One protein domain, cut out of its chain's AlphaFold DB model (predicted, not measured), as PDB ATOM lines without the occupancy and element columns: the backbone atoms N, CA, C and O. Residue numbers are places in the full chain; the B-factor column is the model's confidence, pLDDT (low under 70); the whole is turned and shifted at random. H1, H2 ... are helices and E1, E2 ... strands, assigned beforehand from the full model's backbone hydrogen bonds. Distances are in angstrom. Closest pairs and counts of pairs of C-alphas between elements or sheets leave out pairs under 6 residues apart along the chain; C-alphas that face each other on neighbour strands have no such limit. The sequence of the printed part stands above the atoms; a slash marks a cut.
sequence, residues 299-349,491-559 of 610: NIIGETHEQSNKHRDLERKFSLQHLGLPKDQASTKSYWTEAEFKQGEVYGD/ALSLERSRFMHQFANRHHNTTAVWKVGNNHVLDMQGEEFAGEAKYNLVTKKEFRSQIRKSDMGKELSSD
ATOM      1  N   ASN A 299      20.059 -30.804  41.829       97.12
ATOM      2  CA  ASN A 299      18.874 -31.530  41.398       97.12
ATOM      3  C   ASN A 299      18.535 -31.104  39.969       97.12
ATOM      4  O   ASN A 299      18.052 -29.991  39.763       97.12
ATOM      5  N   ILE A 300      18.774 -31.970  38.983       96.31
ATOM      6  CA  ILE A 300      18.268 -31.752  37.627       96.31
ATOM      7  C   ILE A 300      16.824 -32.237  37.567       96.31
ATOM      8  O   ILE A 300      16.533 -33.381  37.919       96.31
ATOM      9  N   ILE A 301      15.927 -31.364  37.116       96.62
ATOM     10  CA  ILE A 301      14.490 -31.609  37.119       96.62
ATOM     11  C   ILE A 301      13.903 -31.396  35.724       96.62
ATOM     12  O   ILE A 301      14.086 -30.342  35.118       96.62
ATOM     13  N   GLY A 302      13.136 -32.374  35.243       95.50
ATOM     14  CA  GLY A 302      12.463 -32.295  33.948       95.50
ATOM     15  C   GLY A 302      11.469 -31.129  33.858       95.50
ATOM     16  O   GLY A 302      10.729 -30.826  34.804       95.50
ATOM     17  N   GLU A 303      11.419 -30.475  32.702       93.31
ATOM     18  CA  GLU A 303      10.409 -29.479  32.345       93.31
ATOM     19  C   GLU A 303       9.860 -29.684  30.926       93.31
ATOM     20  O   GLU A 303      10.420 -30.413  30.106       93.31
ATOM     21  N   THR A 304       8.745 -29.012  30.651       86.94
ATOM     22  CA  THR A 304       8.240 -28.737  29.302       86.94
ATOM     23  C   THR A 304       8.187 -27.223  29.140       86.94
ATOM     24  O   THR A 304       7.722 -26.524  30.041       86.94
ATOM     25  N   HIS A 305       8.651 -26.693  28.007       73.75
ATOM     26  CA  HIS A 305       8.880 -25.249  27.866       73.75
ATOM     27  C   HIS A 305       7.599 -24.385  27.926       73.75
ATOM     28  O   HIS A 305       7.696 -23.189  28.198       73.75
ATOM     29  N   GLU A 306       6.414 -24.984  27.747       76.75
ATOM     30  CA  GLU A 306       5.103 -24.308  27.699       76.75
ATOM     31  C   GLU A 306       4.425 -24.065  29.069       76.75
ATOM     32  O   GLU A 306       3.241 -23.734  29.143       76.75
ATOM     33  N   GLN A 307       5.138 -24.226  30.187       77.75
ATOM     34  CA  GLN A 307       4.557 -23.992  31.514       77.75
ATOM     35  C   GLN A 307       4.231 -22.510  31.786       77.75
ATOM     36  O   GLN A 307       5.008 -21.605  31.476       77.75
ATOM     37  N   SER A 308       3.102 -22.261  32.461       83.56
ATOM     38  CA  SER A 308       2.709 -20.914  32.890       83.56
ATOM     39  C   SER A 308       3.638 -20.356  33.979       83.56
ATOM     40  O   SER A 308       4.183 -21.100  34.797       83.56
ATOM     41  N   ASN A 309       3.771 -19.026  34.050       85.19
ATOM     42  CA  ASN A 309       4.587 -18.378  35.088       85.19
ATOM     43  C   ASN A 309       4.114 -18.738  36.509       85.19
ATOM     44  O   ASN A 309       4.951 -19.031  37.353       85.19
ATOM     45  N   LYS A 310       2.791 -18.821  36.751       86.94
ATOM     46  CA  LYS A 310       2.222 -19.257  38.045       86.94
ATOM     47  C   LYS A 310       2.717 -20.658  38.430       86.94
ATOM     48  O   LYS A 310       3.092 -20.878  39.578       86.94
ATOM     49  N   HIS A 311       2.758 -21.585  37.468       87.25
ATOM     50  CA  HIS A 311       3.271 -22.941  37.683       87.25
ATOM     51  C   HIS A 311       4.774 -22.918  37.997       87.25
ATOM     52  O   HIS A 311       5.192 -23.512  38.984       87.25
ATOM     53  N   ARG A 312       5.578 -22.158  37.240       89.19
ATOM     54  CA  ARG A 312       7.026 -21.996  37.492       89.19
ATOM     55  C   ARG A 312       7.346 -21.342  38.840       89.19
ATOM     56  O   ARG A 312       8.299 -21.751  39.499       89.19
ATOM     57  N   ASP A 313       6.566 -20.356  39.275       90.19
ATOM     58  CA  ASP A 313       6.742 -19.711  40.581       90.19
ATOM     59  C   ASP A 313       6.418 -20.675  41.735       90.19
ATOM     60  O   ASP A 313       7.102 -20.669  42.763       90.19
ATOM     61  N   LEU A 314       5.432 -21.558  41.544       91.69
ATOM     62  CA  LEU A 314       5.088 -22.623  42.484       91.69
ATOM     63  C   LEU A 314       6.152 -23.733  42.499       91.69
ATOM     64  O   LEU A 314       6.612 -24.102  43.578       91.69
ATOM     65  N   GLU A 315       6.624 -24.193  41.334       93.69
ATOM     66  CA  GLU A 315       7.765 -25.114  41.214       93.69
ATOM     67  C   GLU A 315       9.018 -24.546  41.915       93.69
ATOM     68  O   GLU A 315       9.687 -25.264  42.664       93.69
ATOM     69  N   ARG A 316       9.296 -23.242  41.761       93.75
ATOM     70  CA  ARG A 316      10.399 -22.537  42.439       93.75
ATOM     71  C   ARG A 316      10.206 -22.500  43.958       93.75
ATOM     72  O   ARG A 316      11.117 -22.879  44.690       93.75
ATOM     73  N   LYS A 317       9.033 -22.071  44.442       93.44
ATOM     74  CA  LYS A 317       8.690 -22.012  45.880       93.44
ATOM     75  C   LYS A 317       8.788 -23.399  46.533       93.44
ATOM     76  O   LYS A 317       9.373 -23.510  47.606       93.44
ATOM     77  N   PHE A 318       8.310 -24.448  45.859       95.06
ATOM     78  CA  PHE A 318       8.436 -25.833  46.315       95.06
ATOM     79  C   PHE A 318       9.907 -26.267  46.381       95.06
ATOM     80  O   PHE A 318      10.360 -26.760  47.413       95.06
ATOM     81  N   SER A 319      10.675 -26.018  45.316       95.00
ATOM     82  CA  SER A 319      12.103 -26.363  45.240       95.00
ATOM     83  C   SER A 319      12.908 -25.751  46.385       95.00
ATOM     84  O   SER A 319      13.626 -26.456  47.088       95.00
ATOM     85  N   LEU A 320      12.739 -24.446  46.619       93.44
ATOM     86  CA  LEU A 320      13.463 -23.716  47.662       93.44
ATOM     87  C   LEU A 320      13.163 -24.234  49.078       93.44
ATOM     88  O   LEU A 320      14.047 -24.197  49.928       93.44
ATOM     89  N   GLN A 321      11.961 -24.765  49.330       94.25
ATOM     90  CA  GLN A 321      11.618 -25.396  50.610       94.25
ATOM     91  C   GLN A 321      12.289 -26.768  50.809       94.25
ATOM     92  O   GLN A 321      12.567 -27.144  51.945       94.25
ATOM     93  N   HIS A 322      12.563 -27.507  49.729       95.31
ATOM     94  CA  HIS A 322      13.053 -28.892  49.786       95.31
ATOM     95  C   HIS A 322      14.573 -29.031  49.602       95.31
ATOM     96  O   HIS A 322      15.126 -30.089  49.889       95.31
ATOM     97  N   LEU A 323      15.271 -27.969  49.185       94.19
ATOM     98  CA  LEU A 323      16.735 -27.954  49.058       94.19
ATOM     99  C   LEU A 323      17.493 -28.000  50.400       94.19
ATOM    100  O   LEU A 323      18.708 -28.193  50.399       94.19
ATOM    101  N   GLY A 324      16.805 -27.813  51.533       90.25
ATOM    102  CA  GLY A 324      17.414 -27.793  52.872       90.25
ATOM    103  C   GLY A 324      18.211 -26.522  53.194       90.25
ATOM    104  O   GLY A 324      18.912 -26.483  54.202       90.25
ATOM    105  N   LEU A 325      18.109 -25.484  52.359       89.69
ATOM    106  CA  LEU A 325      18.775 -24.201  52.582       89.69
ATOM    107  C   LEU A 325      18.086 -23.394  53.701       89.69
ATOM    108  O   LEU A 325      16.852 -23.375  53.770       89.69
ATOM    109  N   PRO A 326      18.849 -22.661  54.534       88.69
ATOM    110  CA  PRO A 326      18.302 -21.636  55.421       88.69
ATOM    111  C   PRO A 326      17.431 -20.622  54.661       88.69
ATOM    112  O   PRO A 326      17.716 -20.285  53.511       88.69
ATOM    113  N   LYS A 327      16.360 -20.112  55.288       86.31
ATOM    114  CA  LYS A 327      15.375 -19.224  54.625       86.31
ATOM    115  C   LYS A 327      15.984 -17.920  54.090       86.31
ATOM    116  O   LYS A 327      15.478 -17.368  53.121       86.31
ATOM    117  N   ASP A 328      17.051 -17.448  54.719       83.56
ATOM    118  CA  ASP A 328      17.879 -16.300  54.338       83.56
ATOM    119  C   ASP A 328      18.845 -16.601  53.175       83.56
ATOM    120  O   ASP A 328      19.240 -15.692  52.448       83.56
ATOM    121  N   GLN A 329      19.181 -17.876  52.952       80.56
ATOM    122  CA  GLN A 329      20.065 -18.343  51.873       80.56
ATOM    123  C   GLN A 329      19.304 -18.897  50.660       80.56
ATOM    124  O   GLN A 329      19.869 -18.987  49.567       80.56
ATOM    125  N   ALA A 330      18.019 -19.232  50.826       80.62
ATOM    126  CA  ALA A 330      17.096 -19.693  49.790       80.62
ATOM    127  C   ALA A 330      16.759 -18.582  48.770       80.62
ATOM    128  O   ALA A 330      15.639 -18.078  48.683       80.62
ATOM    129  N   SER A 331      17.763 -18.178  47.995       81.50
ATOM    130  CA  SER A 331      17.661 -17.122  46.991       81.50
ATOM    131  C   SER A 331      17.155 -17.647  45.645       81.50
ATOM    132  O   SER A 331      17.243 -18.835  45.333       81.50
ATOM    133  N   THR A 332      16.730 -16.734  44.769       76.62
ATOM    134  CA  THR A 332      16.426 -17.041  43.360       76.62
ATOM    135  C   THR A 332      17.608 -17.648  42.594       76.62
ATOM    136  O   THR A 332      17.397 -18.210  41.528       76.62
ATOM    137  N   LYS A 333      18.836 -17.589  43.131       84.00
ATOM    138  CA  LYS A 333      20.027 -18.218  42.541       84.00
ATOM    139  C   LYS A 333      20.113 -19.728  42.785       84.00
ATOM    140  O   LYS A 333      21.016 -20.337  42.235       84.00
ATOM    141  N   SER A 334      19.229 -20.328  43.583       89.25
ATOM    142  CA  SER A 334      19.182 -21.786  43.807       89.25
ATOM    143  C   SER A 334      18.148 -22.500  42.923       89.25
ATOM    144  O   SER A 334      17.855 -23.673  43.138       89.25
ATOM    145  N   TYR A 335      17.582 -21.798  41.937       90.88
ATOM    146  CA  TYR A 335      16.660 -22.345  40.946       90.88
ATOM    147  C   TYR A 335      16.968 -21.734  39.578       90.88
ATOM    148  O   TYR A 335      16.802 -20.529  39.396       90.88
ATOM    149  N   TRP A 336      17.380 -22.557  38.619       89.50
ATOM    150  CA  TRP A 336      17.718 -22.127  37.263       89.50
ATOM    151  C   TRP A 336      16.846 -22.821  36.229       89.50
ATOM    152  O   TRP A 336      16.658 -24.034  36.296       89.50
ATOM    153  N   THR A 337      16.380 -22.078  35.229       88.50
ATOM    154  CA  THR A 337      15.940 -22.662  33.955       88.50
ATOM    155  C   THR A 337      17.131 -23.119  33.109       88.50
ATOM    156  O   THR A 337      18.288 -22.789  33.390       88.50
ATOM    157  N   GLU A 338      16.846 -23.856  32.037       81.62
ATOM    158  CA  GLU A 338      17.851 -24.442  31.145       81.62
ATOM    159  C   GLU A 338      18.868 -23.412  30.616       81.62
ATOM    160  O   GLU A 338      20.067 -23.684  30.563       81.62
ATOM    161  N   ALA A 339      18.401 -22.197  30.304       76.75
ATOM    162  CA  ALA A 339      19.220 -21.093  29.800       76.75
ATOM    163  C   ALA A 339      19.949 -20.286  30.897       76.75
ATOM    164  O   ALA A 339      20.907 -19.567  30.601       76.75
ATOM    165  N   GLU A 340      19.504 -20.373  32.153       81.50
ATOM    166  CA  GLU A 340      20.045 -19.594  33.274       81.50
ATOM    167  C   GLU A 340      21.226 -20.279  33.969       81.50
ATOM    168  O   GLU A 340      22.031 -19.587  34.601       81.50
ATOM    169  N   PHE A 341      21.364 -21.608  33.858       76.50
ATOM    170  CA  PHE A 341      22.427 -22.328  34.557       76.50
ATOM    171  C   PHE A 341      23.794 -22.111  33.902       76.50
ATOM    172  O   PHE A 341      24.176 -22.734  32.903       76.50
ATOM    173  N   LYS A 342      24.549 -21.199  34.515       76.19
ATOM    174  CA  LYS A 342      25.936 -20.884  34.187       76.19
ATOM    175  C   LYS A 342      26.766 -20.741  35.458       76.19
ATOM    176  O   LYS A 342      26.318 -20.132  36.428       76.19
ATOM    177  N   GLN A 343      28.007 -21.220  35.421       64.62
ATOM    178  CA  GLN A 343      29.019 -20.895  36.424       64.62
ATOM    179  C   GLN A 343      30.103 -20.035  35.770       64.62
ATOM    180  O   GLN A 343      30.839 -20.475  34.883       64.62
ATOM    181  N   GLY A 344      30.161 -18.767  36.187       75.62
ATOM    182  CA  GLY A 344      30.946 -17.741  35.503       75.62
ATOM    183  C   GLY A 344      30.477 -17.576  34.057       75.62
ATOM    184  O   GLY A 344      29.318 -17.255  33.795       75.62
ATOM    185  N   GLU A 345      31.383 -17.823  33.115       63.78
ATOM    186  CA  GLU A 345      31.095 -17.785  31.681       63.78
ATOM    187  C   GLU A 345      30.609 -19.118  31.088       63.78
ATOM    188  O   GLU A 345      30.125 -19.127  29.952       63.78
ATOM    189  N   VAL A 346      30.742 -20.239  31.803       70.25
ATOM    190  CA  VAL A 346      30.430 -21.570  31.264       70.25
ATOM    191  C   VAL A 346      28.956 -21.884  31.500       70.25
ATOM    192  O   VAL A 346      28.494 -21.859  32.635       70.25
ATOM    193  N   TYR A 347      28.236 -22.184  30.421       79.50
ATOM    194  CA  TYR A 347      26.833 -22.602  30.435       79.50
ATOM    195  C   TYR A 347      26.747 -24.132  30.421       79.50
ATOM    196  O   TYR A 347      27.638 -24.786  29.873       79.50
ATOM    197  N   GLY A 348      25.654 -24.688  30.950       76.25
ATOM    198  CA  GLY A 348      25.418 -26.138  30.964       76.25
ATOM    199  C   GLY A 348      25.148 -26.797  29.609       76.25
ATOM    200  O   GLY A 348      25.128 -28.019  29.524       76.25
ATOM    201  N   ASP A 349      24.975 -26.009  28.550       77.69
ATOM    202  CA  ASP A 349      24.592 -26.473  27.215       77.69
ATOM    203  C   ASP A 349      25.676 -26.164  26.159       77.69
ATOM    204  O   ASP A 349      26.395 -25.153  26.225       77.69
ATOM    205  N   ALA A 491      20.625 -37.734  17.759       84.50
ATOM    206  CA  ALA A 491      22.050 -37.667  18.063       84.50
ATOM    207  C   ALA A 491      22.483 -36.259  18.516       84.50
ATOM    208  O   ALA A 491      23.256 -36.126  19.464       84.50
ATOM    209  N   LEU A 492      21.927 -35.196  17.918       82.00
ATOM    210  CA  LEU A 492      22.118 -33.818  18.389       82.00
ATOM    211  C   LEU A 492      21.532 -33.602  19.794       82.00
ATOM    212  O   LEU A 492      22.186 -32.982  20.635       82.00
ATOM    213  N   SER A 493      20.336 -34.134  20.073       85.56
ATOM    214  CA  SER A 493      19.739 -34.098  21.418       85.56
ATOM    215  C   SER A 493      20.570 -34.879  22.439       85.56
ATOM    216  O   SER A 493      20.761 -34.407  23.556       85.56
ATOM    217  N   LEU A 494      21.100 -36.041  22.059       89.75
ATOM    218  CA  LEU A 494      21.895 -36.904  22.933       89.75
ATOM    219  C   LEU A 494      23.262 -36.282  23.263       89.75
ATOM    220  O   LEU A 494      23.663 -36.238  24.423       89.75
ATOM    221  N   GLU A 495      23.939 -35.692  22.274       87.81
ATOM    222  CA  GLU A 495      25.159 -34.906  22.495       87.81
ATOM    223  C   GLU A 495      24.878 -33.691  23.403       87.81
ATOM    224  O   GLU A 495      25.701 -33.334  24.248       87.81
ATOM    225  N   ARG A 496      23.690 -33.077  23.303       89.50
ATOM    226  CA  ARG A 496      23.247 -32.028  24.236       89.50
ATOM    227  C   ARG A 496      23.137 -32.555  25.667       89.50
ATOM    228  O   ARG A 496      23.737 -31.972  26.573       89.50
ATOM    229  N   SER A 497      22.453 -33.684  25.851       93.06
ATOM    230  CA  SER A 497      22.331 -34.398  27.130       93.06
ATOM    231  C   SER A 497      23.703 -34.750  27.717       93.06
ATOM    232  O   SER A 497      23.932 -34.541  28.906       93.06
ATOM    233  N   ARG A 498      24.665 -35.163  26.882       92.62
ATOM    234  CA  ARG A 498      26.056 -35.440  27.278       92.62
ATOM    235  C   ARG A 498      26.790 -34.199  27.796       92.62
ATOM    236  O   ARG A 498      27.461 -34.273  28.827       92.62
ATOM    237  N   PHE A 499      26.641 -33.042  27.145       90.25
ATOM    238  CA  PHE A 499      27.200 -31.781  27.656       90.25
ATOM    239  C   PHE A 499      26.551 -31.357  28.985       90.25
ATOM    240  O   PHE A 499      27.273 -30.953  29.903       90.25
ATOM    241  N   MET A 500      25.228 -31.506  29.114       93.25
ATOM    242  CA  MET A 500      24.497 -31.223  30.355       93.25
ATOM    243  C   MET A 500      24.946 -32.140  31.501       93.25
ATOM    244  O   MET A 500      25.260 -31.647  32.586       93.25
ATOM    245  N   HIS A 501      25.090 -33.441  31.239       94.69
ATOM    246  CA  HIS A 501      25.617 -34.436  32.174       94.69
ATOM    247  C   HIS A 501      27.022 -34.068  32.669       94.69
ATOM    248  O   HIS A 501      27.255 -33.947  33.871       94.69
ATOM    249  N   GLN A 502      27.958 -33.801  31.750       93.12
ATOM    250  CA  GLN A 502      29.330 -33.401  32.088       93.12
ATOM    251  C   GLN A 502      29.400 -32.067  32.844       93.12
ATOM    252  O   GLN A 502      30.342 -31.826  33.604       93.12
ATOM    253  N   PHE A 503      28.455 -31.152  32.617       92.81
ATOM    254  CA  PHE A 503      28.350 -29.921  33.395       92.81
ATOM    255  C   PHE A 503      27.843 -30.219  34.808       92.81
ATOM    256  O   PHE A 503      28.539 -29.924  35.777       92.81
ATOM    257  N   ALA A 504      26.707 -30.897  34.943       94.50
ATOM    258  CA  ALA A 504      26.143 -31.260  36.237       94.50
ATOM    259  C   ALA A 504      27.095 -32.102  37.098       94.50
ATOM    260  O   ALA A 504      27.236 -31.839  38.290       94.50
ATOM    261  N   ASN A 505      27.857 -33.022  36.501       95.06
ATOM    262  CA  ASN A 505      28.887 -33.788  37.206       95.06
ATOM    263  C   ASN A 505      30.039 -32.929  37.753       95.06
ATOM    264  O   ASN A 505      30.636 -33.291  38.768       95.06
ATOM    265  N   ARG A 506      30.334 -31.767  37.158       93.81
ATOM    266  CA  ARG A 506      31.281 -30.785  37.722       93.81
ATOM    267  C   ARG A 506      30.659 -29.908  38.812       93.81
ATOM    268  O   ARG A 506      31.392 -29.386  39.645       93.81
ATOM    269  N   HIS A 507      29.332 -29.797  38.841       93.00
ATOM    270  CA  HIS A 507      28.571 -28.917  39.737       93.00
ATOM    271  C   HIS A 507      27.681 -29.677  40.744       93.00
ATOM    272  O   HIS A 507      26.812 -29.092  41.378       93.00
ATOM    273  N   HIS A 508      27.912 -30.979  40.942       94.88
ATOM    274  CA  HIS A 508      27.059 -31.859  41.754       94.88
ATOM    275  C   HIS A 508      26.919 -31.449  43.232       94.88
ATOM    276  O   HIS A 508      25.881 -31.699  43.843       94.88
ATOM    277  N   ASN A 509      27.927 -30.773  43.791       94.12
ATOM    278  CA  ASN A 509      27.919 -30.250  45.165       94.12
ATOM    279  C   ASN A 509      27.169 -28.910  45.310       94.12
ATOM    280  O   ASN A 509      27.191 -28.296  46.373       94.12
ATOM    281  N   THR A 510      26.554 -28.394  44.243       93.44
ATOM    282  CA  THR A 510      25.830 -27.121  44.266       93.44
ATOM    283  C   THR A 510      24.382 -27.328  44.704       93.44
ATOM    284  O   THR A 510      23.589 -27.878  43.950       93.44
ATOM    285  N   THR A 511      24.017 -26.849  45.897       95.19
ATOM    286  CA  THR A 511      22.655 -26.965  46.453       95.19
ATOM    287  C   THR A 511      21.639 -26.119  45.682       95.19
ATOM    288  O   THR A 511      21.406 -24.948  46.000       95.19
ATOM    289  N   ALA A 512      21.045 -26.702  44.643       95.56
ATOM    290  CA  ALA A 512      20.149 -26.001  43.731       95.56
ATOM    291  C   ALA A 512      19.286 -26.953  42.890       95.56
ATOM    292  O   ALA A 512      19.550 -28.152  42.796       95.56
ATOM    293  N   VAL A 513      18.274 -26.381  42.236       96.00
ATOM    294  CA  VAL A 513      17.497 -27.014  41.165       96.00
ATOM    295  C   VAL A 513      17.903 -26.427  39.814       96.00
ATOM    296  O   VAL A 513      17.917 -25.208  39.642       96.00
ATOM    297  N   TRP A 514      18.176 -27.294  38.841       95.69
ATOM    298  CA  TRP A 514      18.332 -26.941  37.431       95.69
ATOM    299  C   TRP A 514      17.224 -27.602  36.613       95.69
ATOM    300  O   TRP A 514      17.107 -28.825  36.582       95.69
ATOM    301  N   LYS A 515      16.391 -26.795  35.960       95.12
ATOM    302  CA  LYS A 515      15.342 -27.266  35.058       95.12
ATOM    303  C   LYS A 515      15.911 -27.457  33.657       95.12
ATOM    304  O   LYS A 515      16.596 -26.571  33.149       95.12
ATOM    305  N   VAL A 516      15.625 -28.607  33.056       94.00
ATOM    306  CA  VAL A 516      15.995 -28.958  31.676       94.00
ATOM    307  C   VAL A 516      14.838 -29.709  31.020       94.00
ATOM    308  O   VAL A 516      14.024 -30.312  31.721       94.00
ATOM    309  N   GLY A 517      14.756 -29.711  29.691       93.31
ATOM    310  CA  GLY A 517      13.753 -30.484  28.954       93.31
ATOM    311  C   GLY A 517      13.706 -31.951  29.407       93.31
ATOM    312  O   GLY A 517      14.747 -32.587  29.571       93.31
ATOM    313  N   ASN A 518      12.503 -32.500  29.625       94.56
ATOM    314  CA  ASN A 518      12.326 -33.837  30.219       94.56
ATOM    315  C   ASN A 518      13.094 -34.946  29.466       94.56
ATOM    316  O   ASN A 518      13.664 -35.828  30.100       94.56
ATOM    317  N   ASN A 519      13.208 -34.845  28.139       92.56
ATOM    318  CA  ASN A 519      13.975 -35.785  27.315       92.56
ATOM    319  C   ASN A 519      15.470 -35.813  27.679       92.56
ATOM    320  O   ASN A 519      16.073 -36.877  27.653       92.56
ATOM    321  N   HIS A 520      16.061 -34.687  28.097       94.88
ATOM    322  CA  HIS A 520      17.446 -34.658  28.578       94.88
ATOM    323  C   HIS A 520      17.597 -35.362  29.936       94.88
ATOM    324  O   HIS A 520      18.627 -35.982  30.188       94.88
ATOM    325  N   VAL A 521      16.574 -35.324  30.802       95.31
ATOM    326  CA  VAL A 521      16.555 -36.127  32.041       95.31
ATOM    327  C   VAL A 521      16.472 -37.615  31.719       95.31
ATOM    328  O   VAL A 521      17.247 -38.377  32.288       95.31
ATOM    329  N   LEU A 522      15.588 -38.017  30.799       94.06
ATOM    330  CA  LEU A 522      15.453 -39.413  30.367       94.06
ATOM    331  C   LEU A 522      16.742 -39.932  29.712       94.06
ATOM    332  O   LEU A 522      17.216 -41.004  30.080       94.06
ATOM    333  N   ASP A 523      17.364 -39.137  28.834       94.38
ATOM    334  CA  ASP A 523      18.686 -39.426  28.270       94.38
ATOM    335  C   ASP A 523      19.704 -39.677  29.385       94.38
ATOM    336  O   ASP A 523      20.261 -40.765  29.463       94.38
ATOM    337  N   MET A 524      19.883 -38.717  30.302       94.81
ATOM    338  CA  MET A 524      20.818 -38.819  31.433       94.81
ATOM    339  C   MET A 524      20.468 -39.922  32.449       94.81
ATOM    340  O   MET A 524      21.295 -40.257  33.302       94.81
ATOM    341  N   GLN A 525      19.257 -40.479  32.400       93.56
ATOM    342  CA  GLN A 525      18.869 -41.646  33.187       93.56
ATOM    343  C   GLN A 525      19.240 -42.969  32.501       93.56
ATOM    344  O   GLN A 525      19.449 -43.947  33.227       93.56
ATOM    345  N   GLY A 526      19.340 -42.991  31.167       92.75
ATOM    346  CA  GLY A 526      19.640 -44.163  30.344       92.75
ATOM    347  C   GLY A 526      21.068 -44.705  30.474       92.75
ATOM    348  O   GLY A 526      21.915 -44.141  31.169       92.75
ATOM    349  N   GLU A 527      21.323 -45.827  29.796       89.94
ATOM    350  CA  GLU A 527      22.535 -46.645  29.970       89.94
ATOM    351  C   GLU A 527      23.843 -45.892  29.690       89.94
ATOM    352  O   GLU A 527      24.798 -46.067  30.440       89.94
ATOM    353  N   GLU A 528      23.875 -44.999  28.690       91.19
ATOM    354  CA  GLU A 528      25.071 -44.212  28.331       91.19
ATOM    355  C   GLU A 528      25.624 -43.380  29.505       91.19
ATOM    356  O   GLU A 528      26.828 -43.150  29.588       91.19
ATOM    357  N   PHE A 529      24.761 -42.950  30.430       91.88
ATOM    358  CA  PHE A 529      25.120 -42.097  31.573       91.88
ATOM    359  C   PHE A 529      24.912 -42.802  32.924       91.88
ATOM    360  O   PHE A 529      25.037 -42.189  33.996       91.88
ATOM    361  N   ALA A 530      24.551 -44.088  32.902       84.31
ATOM    362  CA  ALA A 530      24.288 -44.870  34.097       84.31
ATOM    363  C   ALA A 530      25.577 -45.068  34.914       84.31
ATOM    364  O   ALA A 530      26.646 -45.347  34.386       84.31
ATOM    365  N   GLY A 531      25.483 -44.899  36.235       85.56
ATOM    366  CA  GLY A 531      26.627 -45.017  37.149       85.56
ATOM    367  C   GLY A 531      27.542 -43.785  37.243       85.56
ATOM    368  O   GLY A 531      28.204 -43.629  38.266       85.56
ATOM    369  N   GLU A 532      27.543 -42.872  36.264       89.44
ATOM    370  CA  GLU A 532      28.403 -41.672  36.303       89.44
ATOM    371  C   GLU A 532      27.783 -40.460  37.016       89.44
ATOM    372  O   GLU A 532      28.508 -39.558  37.441       89.44
ATOM    373  N   ALA A 533      26.454 -40.394  37.138       93.56
ATOM    374  CA  ALA A 533      25.755 -39.231  37.685       93.56
ATOM    375  C   ALA A 533      26.018 -39.037  39.195       93.56
ATOM    376  O   ALA A 533      25.563 -39.817  40.028       93.56
ATOM    377  N   LYS A 534      26.707 -37.944  39.545       95.75
ATOM    378  CA  LYS A 534      27.001 -37.507  40.929       95.75
ATOM    379  C   LYS A 534      25.927 -36.592  41.526       95.75
ATOM    380  O   LYS A 534      26.043 -36.163  42.668       95.75
ATOM    381  N   TYR A 535      24.931 -36.247  40.721       95.38
ATOM    382  CA  TYR A 535      23.853 -35.303  40.992       95.38
ATOM    383  C   TYR A 535      22.504 -36.033  40.947       95.38
ATOM    384  O   TYR A 535      22.402 -37.142  40.417       95.38
ATOM    385  N   ASN A 536      21.454 -35.414  41.481       96.81
ATOM    386  CA  ASN A 536      20.125 -36.014  41.497       96.81
ATOM    387  C   ASN A 536      19.362 -35.757  40.182       96.81
ATOM    388  O   ASN A 536      19.420 -34.653  39.637       96.81
ATOM    389  N   LEU A 537      18.625 -36.759  39.697       95.88
ATOM    390  CA  LEU A 537      17.808 -36.714  38.477       95.88
ATOM    391  C   LEU A 537      16.346 -36.972  38.843       95.88
ATOM    392  O   LEU A 537      16.029 -38.047  39.344       95.88
ATOM    393  N   VAL A 538      15.462 -36.017  38.551       96.38
ATOM    394  CA  VAL A 538      14.017 -36.123  38.813       96.38
ATOM    395  C   VAL A 538      13.249 -35.811  37.529       96.38
ATOM    396  O   VAL A 538      13.378 -34.724  36.964       96.38
ATOM    397  N   THR A 539      12.420 -36.735  37.053       95.88
ATOM    398  CA  THR A 539      11.561 -36.483  35.884       95.88
ATOM    399  C   THR A 539      10.499 -35.418  36.186       95.88
ATOM    400  O   THR A 539      10.117 -35.185  37.338       95.88
ATOM    401  N   LYS A 540       9.952 -34.792  35.135       94.06
ATOM    402  CA  LYS A 540       8.805 -33.865  35.225       94.06
ATOM    403  C   LYS A 540       7.646 -34.476  36.030       94.06
ATOM    404  O   LYS A 540       7.063 -33.806  36.884       94.06
ATOM    405  N   LYS A 541       7.334 -35.753  35.774       93.19
ATOM    406  CA  LYS A 541       6.239 -36.514  36.397       93.19
ATOM    407  C   LYS A 541       6.468 -36.748  37.892       93.19
ATOM    408  O   LYS A 541       5.586 -36.455  38.701       93.19
ATOM    409  N   GLU A 542       7.660 -37.200  38.279       95.44
ATOM    410  CA  GLU A 542       8.036 -37.381  39.689       95.44
ATOM    411  C   GLU A 542       8.014 -36.058  40.460       95.44
ATOM    412  O   GLU A 542       7.511 -35.997  41.585       95.44
ATOM    413  N   PHE A 543       8.513 -34.979  39.851       95.50
ATOM    414  CA  PHE A 543       8.528 -33.654  40.465       95.50
ATOM    415  C   PHE A 543       7.120 -33.098  40.697       95.50
ATOM    416  O   PHE A 543       6.783 -32.693  41.812       95.50
ATOM    417  N   ARG A 544       6.251 -33.171  39.683       92.25
ATOM    418  CA  ARG A 544       4.831 -32.809  39.816       92.25
ATOM    419  C   ARG A 544       4.110 -33.661  40.862       92.25
ATOM    420  O   ARG A 544       3.303 -33.122  41.614       92.25
ATOM    421  N   SER A 545       4.419 -34.956  40.960       92.31
ATOM    422  CA  SER A 545       3.847 -35.843  41.985       92.31
ATOM    423  C   SER A 545       4.180 -35.372  43.405       92.31
ATOM    424  O   SER A 545       3.303 -35.372  44.269       92.31
ATOM    425  N   GLN A 546       5.412 -34.918  43.654       94.31
ATOM    426  CA  GLN A 546       5.800 -34.357  44.956       94.31
ATOM    427  C   GLN A 546       5.067 -33.049  45.261       94.31
ATOM    428  O   GLN A 546       4.557 -32.880  46.366       94.31
ATOM    429  N   ILE A 547       4.960 -32.151  44.275       93.06
ATOM    430  CA  ILE A 547       4.222 -30.892  44.418       93.06
ATOM    431  C   ILE A 547       2.752 -31.170  44.760       93.06
ATOM    432  O   ILE A 547       2.264 -30.641  45.759       93.06
ATOM    433  N   ARG A 548       2.074 -32.045  43.998       91.00
ATOM    434  CA  ARG A 548       0.678 -32.465  44.239       91.00
ATOM    435  C   ARG A 548       0.480 -33.056  45.647       91.00
ATOM    436  O   ARG A 548      -0.549 -32.807  46.262       91.00
ATOM    437  N   LYS A 549       1.464 -33.804  46.170       93.06
ATOM    438  CA  LYS A 549       1.439 -34.406  47.522       93.06
ATOM    439  C   LYS A 549       1.751 -33.425  48.659       93.06
ATOM    440  O   LYS A 549       1.487 -33.746  49.814       93.06
ATOM    441  N   SER A 550       2.328 -32.264  48.360       92.50
ATOM    442  CA  SER A 550       2.601 -31.214  49.349       92.50
ATOM    443  C   SER A 550       1.376 -30.329  49.591       92.50
ATOM    444  O   SER A 550       0.470 -30.269  48.762       92.50
ATOM    445  N   ASP A 551       1.375 -29.547  50.674       87.75
ATOM    446  CA  ASP A 551       0.321 -28.547  50.913       87.75
ATOM    447  C   ASP A 551       0.187 -27.515  49.780       87.75
ATOM    448  O   ASP A 551      -0.894 -26.965  49.578       87.75
ATOM    449  N   MET A 552       1.244 -27.299  48.988       87.31
ATOM    450  CA  MET A 552       1.202 -26.427  47.810       87.31
ATOM    451  C   MET A 552       0.410 -27.024  46.637       87.31
ATOM    452  O   MET A 552      -0.041 -26.272  45.777       87.31
ATOM    453  N   GLY A 553       0.170 -28.339  46.608       79.75
ATOM    454  CA  GLY A 553      -0.709 -28.976  45.620       79.75
ATOM    455  C   GLY A 553      -2.145 -28.439  45.671       79.75
ATOM    456  O   GLY A 553      -2.807 -28.332  44.641       79.75
ATOM    457  N   LYS A 554      -2.589 -27.982  46.850       82.81
ATOM    458  CA  LYS A 554      -3.904 -27.353  47.062       82.81
ATOM    459  C   LYS A 554      -4.036 -25.983  46.370       82.81
ATOM    460  O   LYS A 554      -5.151 -25.555  46.100       82.81
ATOM    461  N   GLU A 555      -2.919 -25.307  46.059       79.12
ATOM    462  CA  GLU A 555      -2.892 -24.058  45.264       79.12
ATOM    463  C   GLU A 555      -3.018 -24.320  43.742       79.12
ATOM    464  O   GLU A 555      -3.264 -23.382  42.977       79.12
ATOM    465  N   LEU A 556      -2.841 -25.577  43.299       70.56
ATOM    466  CA  LEU A 556      -2.996 -26.022  41.904       70.56
ATOM    467  C   LEU A 556      -4.386 -26.599  41.631       70.56
ATOM    468  O   LEU A 556      -4.990 -26.254  40.621       70.56
ATOM    469  N   SER A 557      -4.921 -27.428  42.534       64.88
ATOM    470  CA  SER A 557      -6.205 -28.122  42.327       64.88
ATOM    471  C   SER A 557      -7.426 -27.190  42.244       64.88
ATOM    472  O   SER A 557      -8.500 -27.623  41.840       64.88
ATOM    473  N   SER A 558      -7.292 -25.912  42.619       60.41
ATOM    474  CA  SER A 558      -8.337 -24.898  42.410       60.41
ATOM    475  C   SER A 558      -8.441 -24.402  40.961       60.41
ATOM    476  O   SER A 558      -9.458 -23.816  40.598       60.41
ATOM    477  N   ASP A 559      -7.408 -24.611  40.137       57.44
ATOM    478  CA  ASP A 559      -7.371 -24.212  38.725       57.44
ATOM    479  C   ASP A 559      -7.768 -25.411  37.837       57.44
ATOM    480  O   ASP A 559      -6.956 -25.975  37.100       57.44
TER     481      ASP A 559
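This is residues 299 to 349 and 491 to 559 of the 610 residues of an uncharacterized protein of Microscillaceae bacterium (UniProt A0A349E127). A small parallel sheet of three strands, E2 E1 E3, stands in the middle, with helices H2 and H3 over one face, H1 over the other, and H4 beside the strands on H1's side. The long stretch 323 to 349 runs past edge strand E2, and residues 335 to 336 pair with it. The 120 printed residues include five named helices and three strands, in the order E1 H1 H2 E2 H3 E3 H4 H5, class mixed. The whole is compact, with a radius of gyration of the C-alphas of 14.4 A and spans of 41 by 29 by 24 A.

E1, residues 299 to 303, begins at C-alpha (18.874, -31.530, 41.398); E2 is 512 to 517, 16.7 A long, and E3 536 to 538. H2, 491 to 506, is 22.8 A long, H1, 309 to 322, 20.0 A, and H4, 540 to 549, 14.3 A. H3 is 518 to 525; H5, 551 to 555, ends at C-alpha (-2.892, -24.058, 45.264).

N 301 and O 514 of E1 and E2 are 2.9 A apart, within hydrogen-bond range, as are N 300 and O 536 of E1 and E3, at 2.8 A. E2, H3, E3 form a split strand-helix-strand unit, E1 between its strands, with a right-handed crossover. H2 and H3 touch at a steep tilt of 66 degrees, closest at the C-alphas of Ser 497 and His 520, 5.1 A. H1 lies over E2 at a height over the sheet of 9.4 A. H5 is not on the sheet. Every O i to N i+4 pair is within range in H1, H3 and H4, 11 of 12 in H2, and 0 of 1 in H5, where 2 of 2 O i to N i+3 pairs are.

Residues 350 to 490 are not printed; C-alphas 349 and 491 are 14.7 A apart across the cut. Of the links printed whole, none is long. Residues 343, 345 and 557 to 559 have pLDDT under 70.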